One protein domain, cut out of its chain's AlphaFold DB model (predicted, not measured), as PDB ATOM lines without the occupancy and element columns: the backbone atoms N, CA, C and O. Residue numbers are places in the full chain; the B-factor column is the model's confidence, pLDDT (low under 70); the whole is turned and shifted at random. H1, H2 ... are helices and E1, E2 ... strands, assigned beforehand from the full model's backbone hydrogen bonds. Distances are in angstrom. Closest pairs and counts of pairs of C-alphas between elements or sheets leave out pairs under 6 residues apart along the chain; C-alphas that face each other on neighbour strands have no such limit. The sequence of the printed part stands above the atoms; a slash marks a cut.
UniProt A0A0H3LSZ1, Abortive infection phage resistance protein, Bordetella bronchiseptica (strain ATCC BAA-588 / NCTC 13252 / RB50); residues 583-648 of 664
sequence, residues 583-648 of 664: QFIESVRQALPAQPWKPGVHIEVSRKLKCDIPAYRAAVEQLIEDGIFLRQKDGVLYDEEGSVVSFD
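What this domain is: This is residues 583 to 648 of the 664 residues of the protein "Abortive infection phage resistance protein" of Bordetella bronchiseptica (strain ATCC BAA-588 / NCTC 13252 / RB50) (UniProt A0A0H3LSZ1). A cluster of three helices, H1, H2 and H3, crossed over one another at large angles, makes one end of the domain, and a small antiparallel sheet of three short strands makes the other, with the last part of H3 just reaching the sheet. Between H1 and H2 the link of residues 592 to 600 loops out from the helices toward the sheet and back. The printed part has 66 residues, with three named helices followed by three named strands, H1 H2 H3 E1 E2 E3; the sheet's order is E1 - E2 - E3. The class is mixed, helices and strands, and the whole is compact, with a radius of gyration of the C-alphas of 11.6 A and spans of 34 by 23 by 18 A.

How they stand to each other: H1, residues 583 to 591, and H2, residues 601 to 609, touch, closest at the C-alphas of Ala 591 and Val 605, 6.2 A apart; they run opposite ways at a steep tilt of 54 degrees. H3, residues 613 to 625, touches H1, closest at the C-alphas of Ile 585 and Ala 619, 5.3 A apart, about perpendicular at 88 degrees. H3 touches H2 with residues 613 to 617 alone, closest at the C-alphas of Ser 606 and Ile 613, 6.1 A apart, and only just about perpendicular at 72 degrees. In H1, H2 and H3 every O i to N i+4 pair is within hydrogen-bond range. E1, residues 631 to 633, E2, residues 636 to 638, and E3, residues 644 to 647, form a meander, each strand the antiparallel neighbour of the one before. The hairpin of E1 and E2 has N 638 and O 631 within hydrogen-bond range at 2.8 A, and the hairpin of E2 and E3 has N 637 and O 646 at 2.8 A. H3 only grazes the sheet, with its residues 620 to 625; the closest C-alphas of H3 and E1 are those of Ile 624 and Arg 631, 6.6 A apart. H1 and H2 are not on the sheet.

Where its parts are: H1 begins at C-alpha 583, (134.107, 119.477, 214.670), and is 12.4 A long from first to last C-alpha; H2 measures 12.1 A. H3, the longest helix, measures 18.3 A and ends at C-alpha 625, (141.035, 121.727, 199.570). E1 measures 6.9 A, E2 6.7 A, and E3 7.9 A, ending at C-alpha 647, (152.641, 106.216, 195.583).

The domain as a whole: The two C-alphas farthest apart are those of Lys 610 and Ser 643, 34.1 A. The printed part has no cut. The link from H1 to H2 is short, the other links are tight, and no link is long. The mean pLDDT of the printed part is 85.8, and no printed residue is under 70.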
ATOM      1  N   GLN A 583     133.850 120.601 213.764       78.00
ATOM      2  CA  GLN A 583     134.107 119.477 214.670       78.00
ATOM      3  C   GLN A 583     134.047 118.109 213.974       78.00
ATOM      4  O   GLN A 583     134.828 117.213 214.298       78.00
ATOM      5  N   PHE A 584     133.131 117.930 213.020       84.19
ATOM      6  CA  PHE A 584     133.012 116.690 212.259       84.19
ATOM      7  C   PHE A 584     134.181 116.515 211.284       84.19
ATOM      8  O   PHE A 584     134.746 115.427 211.210       84.19
ATOM      9  N   ILE A 585     134.594 117.589 210.604       86.25
ATOM     10  CA  ILE A 585     135.748 117.572 209.691       86.25
ATOM     11  C   ILE A 585     137.029 117.198 210.450       86.25
ATOM     12  O   ILE A 585     137.759 116.298 210.031       86.25
ATOM     13  N   GLU A 586     137.253 117.787 211.629       87.06
ATOM     14  CA  GLU A 586     138.393 117.433 212.483       87.06
ATOM     15  C   GLU A 586     138.312 115.979 212.990       87.06
ATOM     16  O   GLU A 586     139.321 115.275 213.047       87.06
ATOM     17  N   SER A 587     137.110 115.476 213.287       87.88
ATOM     18  CA  SER A 587     136.914 114.070 213.680       87.88
ATOM     19  C   SER A 587     137.255 113.096 212.544       87.88
ATOM     20  O   SER A 587     137.832 112.034 212.792       87.88
ATOM     21  N   VAL A 588     136.935 113.455 211.295       90.75
ATOM     22  CA  VAL A 588     137.325 112.692 210.097       90.75
ATOM     23  C   VAL A 588     138.841 112.727 209.910       90.75
ATOM     24  O   VAL A 588     139.448 111.671 209.739       90.75
ATOM     25  N   ARG A 589     139.470 113.902 210.040       92.19
ATOM     26  CA  ARG A 589     140.930 114.074 209.965       92.19
ATOM     27  C   ARG A 589     141.675 113.180 210.956       92.19
ATOM     28  O   ARG A 589     142.636 112.524 210.572       92.19
ATOM     29  N   GLN A 590     141.218 113.108 212.206       92.00
ATOM     30  CA  GLN A 590     141.844 112.284 213.251       92.00
ATOM     31  C   GLN A 590     141.622 110.778 213.064       92.00
ATOM     32  O   GLN A 590     142.388 109.966 213.584       92.00
ATOM     33  N   ALA A 591     140.562 110.386 212.360       90.81
ATOM     34  CA  ALA A 591     140.246 108.986 212.116       90.81
ATOM     35  C   ALA A 591     140.968 108.403 210.891       90.81
ATOM     36  O   ALA A 591     141.033 107.178 210.773       90.81
ATOM     37  N   LEU A 592     141.486 109.250 209.997       92.62
ATOM     38  CA  LEU A 592     142.182 108.836 208.781       92.62
ATOM     39  C   LEU A 592     143.627 108.390 209.065       92.62
ATOM     40  O   LEU A 592     144.344 109.061 209.809       92.62
ATOM     41  N   PRO A 593     144.091 107.284 208.456       90.31
ATOM     42  CA  PRO A 593     145.499 106.905 208.496       90.31
ATOM     43  C   PRO A 593     146.346 107.816 207.590       90.31
ATOM     44  O   PRO A 593     145.820 108.564 206.761       90.31
ATOM     45  N   ALA A 594     147.673 107.721 207.715       90.56
ATOM     46  CA  ALA A 594     148.591 108.397 206.801       90.56
ATOM     47  C   ALA A 594     148.361 107.941 205.348       90.56
ATOM     48  O   ALA A 594     148.091 106.767 205.089       90.56
ATOM     49  N   GLN A 595     148.457 108.881 204.407       91.94
ATOM     50  CA  GLN A 595     148.398 108.575 202.979       91.94
ATOM     51  C   GLN A 595     149.677 107.848 202.523       91.94
ATOM     52  O   GLN A 595     150.751 108.137 203.057       91.94
ATOM     53  N   PRO A 596     149.596 106.947 201.526       90.19
ATOM     54  CA  PRO A 596     148.426 106.627 200.700       90.19
ATOM     55  C   PRO A 596     147.435 105.643 201.356       90.19
ATOM     56  O   PRO A 596     147.802 104.635 201.952       90.19
ATOM     57  N   TRP A 597     146.138 105.922 201.220       91.12
ATOM     58  CA  TRP A 597     145.043 105.134 201.788       91.12
ATOM     59  C   TRP A 597     144.773 103.844 201.006       91.12
ATOM     60  O   TRP A 597     144.606 103.860 199.784       91.12
ATOM     61  N   LYS A 598     144.637 102.722 201.721       87.25
ATOM     62  CA  LYS A 598     144.272 101.424 201.133       87.25
ATOM     63  C   LYS A 598     142.781 101.368 200.732       87.25
ATOM     64  O   LYS A 598     141.958 102.127 201.261       87.25
ATOM     65  N   PRO A 599     142.380 100.476 199.803       84.88
ATOM     66  CA  PRO A 599     140.975 100.293 199.450       84.88
ATOM     67  C   PRO A 599     140.162  99.898 200.687       84.88
ATOM     68  O   PRO A 599     140.581  99.051 201.466       84.88
ATOM     69  N   GLY A 600     138.998 100.520 200.869       83.06
ATOM     70  CA  GLY A 600     138.119 100.249 202.014       83.06
ATOM     71  C   GLY A 600     138.308 101.158 203.234       83.06
ATOM     72  O   GLY A 600     137.439 101.136 204.104       83.06
ATOM     73  N   VAL A 601     139.324 102.037 203.272       89.56
ATOM     74  CA  VAL A 601     139.508 103.023 204.368       89.56
ATOM     75  C   VAL A 601     138.253 103.878 204.588       89.56
ATOM     76  O   VAL A 601     137.824 104.081 205.719       89.56
ATOM     77  N   HIS A 602     137.586 104.294 203.509       86.38
ATOM     78  CA  HIS A 602     136.332 105.046 203.591       86.38
ATOM     79  C   HIS A 602     135.204 104.277 204.302       86.38
ATOM     80  O   HIS A 602     134.377 104.893 204.967       86.38
ATOM     81  N   ILE A 603     135.170 102.943 204.204       85.62
ATOM     82  CA  ILE A 603     134.178 102.095 204.887       85.62
ATOM     83  C   ILE A 603     134.530 101.973 206.371       85.62
ATOM     84  O   ILE A 603     133.648 102.060 207.226       85.62
ATOM     85  N   GLU A 604     135.813 101.783 206.680       88.44
ATOM     86  CA  GLU A 604     136.303 101.654 208.052       88.44
ATOM     87  C   GLU A 604     136.070 102.938 208.857       88.44
ATOM     88  O   GLU A 604     135.463 102.897 209.932       88.44
ATOM     89  N   VAL A 605     136.465 104.085 208.302       88.44
ATOM     90  CA  VAL A 605     136.312 105.394 208.948       88.44
ATOM     91  C   VAL A 605     134.836 105.773 209.081       88.44
ATOM     92  O   VAL A 605     134.415 106.180 210.165       88.44
ATOM     93  N   SER A 606     134.020 105.549 208.043       85.50
ATOM     94  CA  SER A 606     132.575 105.826 208.116       85.50
ATOM     95  C   SER A 606     131.879 104.977 209.186       85.50
ATOM     96  O   SER A 606     131.047 105.478 209.943       85.50
ATOM     97  N   ARG A 607     132.263 103.699 209.331       88.44
ATOM     98  CA  ARG A 607     131.740 102.816 210.388       88.44
ATOM     99  C   ARG A 607     132.166 103.279 211.781       88.44
ATOM    100  O   ARG A 607     131.351 103.253 212.701       88.44
ATOM    101  N   LYS A 608     133.422 103.707 211.939       88.62
ATOM    102  CA  LYS A 608     133.979 104.184 213.214       88.62
ATOM    103  C   LYS A 608     133.302 105.472 213.690       88.62
ATOM    104  O   LYS A 608     132.976 105.582 214.867       88.62
ATOM    105  N   LEU A 609     133.059 106.410 212.776       86.00
ATOM    106  CA  LEU A 609     132.444 107.709 213.071       86.00
ATOM    107  C   LEU A 609     130.910 107.700 212.987       86.00
ATOM    108  O   LEU A 609     130.282 108.711 213.290       86.00
ATOM    109  N   LYS A 610     130.305 106.563 212.614       87.25
ATOM    110  CA  LYS A 610     128.854 106.404 212.410       87.25
ATOM    111  C   LYS A 610     128.268 107.463 211.461       87.25
ATOM    112  O   LYS A 610     127.166 107.955 211.693       87.25
ATOM    113  N   CYS A 611     128.997 107.802 210.399       80.12
ATOM    114  CA  CYS A 611     128.549 108.724 209.357       80.12
ATOM    115  C   CYS A 611     128.250 107.984 208.048       80.12
ATOM    116  O   CYS A 611     128.669 106.838 207.853       80.12
ATOM    117  N   ASP A 612     127.494 108.623 207.157       80.62
ATOM    118  CA  ASP A 612     127.284 108.087 205.819       80.62
ATOM    119  C   ASP A 612     128.501 108.363 204.911       80.62
ATOM    120  O   ASP A 612     129.307 109.271 205.132       80.62
ATOM    121  N   ILE A 613     128.669 107.519 203.888       77.94
ATOM    122  CA  ILE A 613     129.788 107.628 202.939       77.94
ATOM    123  C   ILE A 613     129.805 108.997 202.224       77.94
ATOM    124  O   ILE A 613     130.899 109.524 202.011       77.94
ATOM    125  N   PRO A 614     128.655 109.602 201.851       79.19
ATOM    126  CA  PRO A 614     128.622 110.961 201.313       79.19
ATOM    127  C   PRO A 614     129.211 112.025 202.252       79.19
ATOM    128  O   PRO A 614     130.057 112.796 201.804       79.19
ATOM    129  N   ALA A 615     128.843 112.041 203.537       76.38
ATOM    130  CA  ALA A 615     129.372 112.995 204.515       76.38
ATOM    131  C   ALA A 615     130.875 112.803 204.747       76.38
ATOM    132  O   ALA A 615     131.619 113.781 204.812       76.38
ATOM    133  N   TYR A 616     131.342 111.552 204.805       89.06
ATOM    134  CA  TYR A 616     132.775 111.249 204.837       89.06
ATOM    135  C   TYR A 616     133.500 111.817 203.607       89.06
ATOM    136  O   TYR A 616     134.521 112.482 203.754       89.06
ATOM    137  N   ARG A 617     132.976 111.586 202.393       85.56
ATOM    138  CA  ARG A 617     133.608 112.061 201.147       85.56
ATOM    139  C   ARG A 617     133.689 113.581 201.095       85.56
ATOM    140  O   ARG A 617     134.724 114.103 200.711       85.56
ATOM    141  N   ALA A 618     132.629 114.267 201.510       78.94
ATOM    142  CA  ALA A 618     132.602 115.721 201.552       78.94
ATOM    143  C   ALA A 618     133.596 116.296 202.580       78.94
ATOM    144  O   ALA A 618     134.299 117.252 202.273       78.94
ATOM    145  N   ALA A 619     133.736 115.674 203.759       86.44
ATOM    146  CA  ALA A 619     134.752 116.071 204.738       86.44
ATOM    147  C   ALA A 619     136.189 115.829 204.236       86.44
ATOM    148  O   ALA A 619     137.071 116.642 204.488       86.44
ATOM    149  N   VAL A 620     136.430 114.727 203.519       88.44
ATOM    150  CA  VAL A 620     137.743 114.433 202.920       88.44
ATOM    151  C   VAL A 620     138.085 115.411 201.799       88.44
ATOM    152  O   VAL A 620     139.226 115.857 201.747       88.44
ATOM    153  N   GLU A 621     137.128 115.771 200.939       86.38
ATOM    154  CA  GLU A 621     137.359 116.768 199.883       86.38
ATOM    155  C   GLU A 621     137.722 118.127 200.493       86.38
ATOM    156  O   GLU A 621     138.707 118.720 200.075       86.38
ATOM    157  N   GLN A 622     137.029 118.554 201.558       81.94
ATOM    158  CA  GLN A 622     137.377 119.793 202.264       81.94
ATOM    159  C   GLN A 622     138.794 119.747 202.855       81.94
ATOM    160  O   GLN A 622     139.547 120.699 202.712       81.94
ATOM    161  N   LEU A 623     139.205 118.632 203.474       86.75
ATOM    162  CA  LEU A 623     140.568 118.482 204.007       86.75
ATOM    163  C   LEU A 623     141.646 118.484 202.908       86.75
ATOM    164  O   LEU A 623     142.794 118.835 203.176       86.75
ATOM    165  N   ILE A 624     141.296 118.071 201.689       86.56
ATOM    166  CA  ILE A 624     142.175 118.159 200.520       86.56
ATOM    167  C   ILE A 624     142.237 119.604 200.009       86.56
ATOM    168  O   ILE A 624     143.324 120.091 199.724       86.56
ATOM    169  N   GLU A 625     141.101 120.303 199.936       79.62
ATOM    170  CA  GLU A 625     141.035 121.727 199.570       79.62
ATOM    171  C   GLU A 625     141.768 122.627 200.579       79.62
ATOM    172  O   GLU A 625     142.395 123.607 200.185       79.62
ATOM    173  N   ASP A 626     141.756 122.262 201.863       82.25
ATOM    174  CA  ASP A 626     142.486 122.944 202.939       82.25
ATOM    175  C   ASP A 626     143.998 122.606 202.944       82.25
ATOM    176  O   ASP A 626     144.737 123.059 203.823       82.25
ATOM    177  N   GLY A 627     144.471 121.777 202.004       81.69
ATOM    178  CA  GLY A 627     145.877 121.382 201.866       81.69
ATOM    179  C   GLY A 627     146.386 120.431 202.957       81.69
ATOM    180  O   GLY A 627     147.593 120.251 203.117       81.69
ATOM    181  N   ILE A 628     145.488 119.818 203.736       87.94
ATOM    182  CA  ILE A 628     145.848 118.897 204.826       87.94
ATOM    183  C   ILE A 628     146.212 117.507 204.286       87.94
ATOM    184  O   ILE A 628     147.098 116.848 204.835       87.94
ATOM    185  N   PHE A 629     145.537 117.059 203.226       91.50
ATOM    186  CA  PHE A 629     145.804 115.792 202.544       91.50
ATOM    187  C   PHE A 629     145.967 116.005 201.037       91.50
ATOM    188  O   PHE A 629     145.396 116.925 200.462       91.50
ATOM    189  N   LEU A 630     146.722 115.124 200.379       89.88
ATOM    190  CA  LEU A 630     146.939 115.163 198.934       89.88
ATOM    191  C   LEU A 630     145.820 114.436 198.185       89.88
ATOM    192  O   LEU A 630     145.170 113.530 198.719       89.88
ATOM    193  N   ARG A 631     145.606 114.781 196.913       88.56
ATOM    194  CA  ARG A 631     144.660 114.037 196.070       88.56
ATOM    195  C   ARG A 631     145.214 112.650 195.802       88.56
ATOM    196  O   ARG A 631     146.347 112.518 195.361       88.56
ATOM    197  N   GLN A 632     144.415 111.612 196.029       87.69
ATOM    198  CA  GLN A 632     144.827 110.233 195.779       87.69
ATOM    199  C   GLN A 632     143.951 109.570 194.722       87.69
ATOM    200  O   GLN A 632     142.724 109.566 194.833       87.69
ATOM    201  N   LYS A 633     144.580 108.914 193.745       85.31
ATOM    202  CA  LYS A 633     143.897 108.059 192.771       85.31
ATOM    203  C   LYS A 633     144.694 106.782 192.545       85.31
ATOM    204  O   LYS A 633     145.889 106.842 192.292       85.31
ATOM    205  N   ASP A 634     144.030 105.635 192.684       82.50
ATOM    206  CA  ASP A 634     144.600 104.303 192.427       82.50
ATOM    207  C   ASP A 634     145.931 104.018 193.158       82.50
ATOM    208  O   ASP A 634     146.769 103.262 192.687       82.50
ATOM    209  N   GLY A 635     146.106 104.598 194.352       81.62
ATOM    210  CA  GLY A 635     147.317 104.438 195.169       81.62
ATOM    211  C   GLY A 635     148.410 105.479 194.910       81.62
ATOM    212  O   GLY A 635     149.423 105.445 195.595       81.62
ATOM    213  N   VAL A 636     148.203 106.422 193.988       86.38
ATOM    214  CA  VAL A 636     149.139 107.512 193.666       86.38
ATOM    215  C   VAL A 636     148.650 108.830 194.271       86.38
ATOM    216  O   VAL A 636     147.458 109.132 194.179       86.38
ATOM    217  N   LEU A 637     149.551 109.593 194.895       89.44
ATOM    218  CA  LEU A 637     149.313 110.918 195.473       89.44
ATOM    219  C   LEU A 637     149.744 112.023 194.508       89.44
ATOM    220  O   LEU A 637     150.846 111.976 193.960       89.44
ATOM    221  N   TYR A 638     148.892 113.031 194.367       87.25
ATOM    222  CA  TYR A 638     149.062 114.181 193.490       87.25
ATOM    223  C   TYR A 638     149.025 115.475 194.306       87.25
ATOM    224  O   TYR A 638     148.193 115.612 195.210       87.25
ATOM    225  N   ASP A 639     149.906 116.414 193.972       83.00
ATOM    226  CA  ASP A 639     149.832 117.788 194.471       83.00
ATOM    227  C   ASP A 639     148.734 118.598 193.753       83.00
ATOM    228  O   ASP A 639     148.006 118.089 192.893       83.00
ATOM    229  N   GLU A 640     148.589 119.869 194.133       75.75
ATOM    230  CA  GLU A 640     147.599 120.789 193.559       75.75
ATOM    231  C   GLU A 640     147.811 121.053 192.058       75.75
ATOM    232  O   GLU A 640     146.848 121.332 191.340       75.75
ATOM    233  N   GLU A 641     149.045 120.917 191.565       77.25
ATOM    234  CA  GLU A 641     149.411 121.100 190.155       77.25
ATOM    235  C   GLU A 641     149.216 119.813 189.330       77.25
ATOM    236  O   GLU A 641     149.335 119.825 188.103       77.25
ATOM    237  N   GLY A 642     148.856 118.703 189.985       77.06
ATOM    238  CA  GLY A 642     148.650 117.397 189.367       77.06
ATOM    239  C   GLY A 642     149.938 116.598 189.161       77.06
ATOM    240  O   GLY A 642     149.912 115.596 188.441       77.06
ATOM    241  N   SER A 643     151.047 117.004 189.781       82.00
ATOM    242  CA  SER A 643     152.310 116.266 189.766       82.00
ATOM    243  C   SER A 643     152.305 115.156 190.814       82.00
ATOM    244  O   SER A 643     151.694 115.264 191.876       82.00
ATOM    245  N   VAL A 644     152.984 114.052 190.505       86.62
ATOM    246  CA  VAL A 644     153.040 112.871 191.376       86.62
ATOM    247  C   VAL A 644     154.006 113.128 192.529       86.62
ATOM    248  O   VAL A 644     155.194 113.349 192.310       86.62
ATOM    249  N   VAL A 645     153.493 113.055 193.755       87.00
ATOM    250  CA  VAL A 645     154.261 113.307 194.984       87.00
ATOM    251  C   VAL A 645     154.772 112.006 195.598       87.00
ATOM    252  O   VAL A 645     155.895 111.939 196.088       87.00
ATOM    253  N   SER A 646     153.939 110.965 195.608       87.81
ATOM    254  CA  SER A 646     154.252 109.657 196.196       87.81
ATOM    255  C   SER A 646     153.258 108.602 195.699       87.81
ATOM    256  O   SER A 646     152.244 108.937 195.090       87.81
ATOM    257  N   PHE A 647     153.521 107.325 195.952       88.25
ATOM    258  CA  PHE A 647     152.641 106.216 195.583       88.25
ATOM    259  C   PHE A 647     152.723 105.083 196.610       88.25
ATOM    260  O   PHE A 647     153.675 104.999 197.381       88.25
ATOM    261  N   ASP A 648     151.717 104.211 196.624       87.12
ATOM    262  CA  ASP A 648     151.678 102.993 197.433       87.12
ATOM    263  C   ASP A 648     152.604 101.928 196.810       87.12
ATOM    264  O   ASP A 648     152.240 101.332 195.789       87.12
TER     265      ASP A 648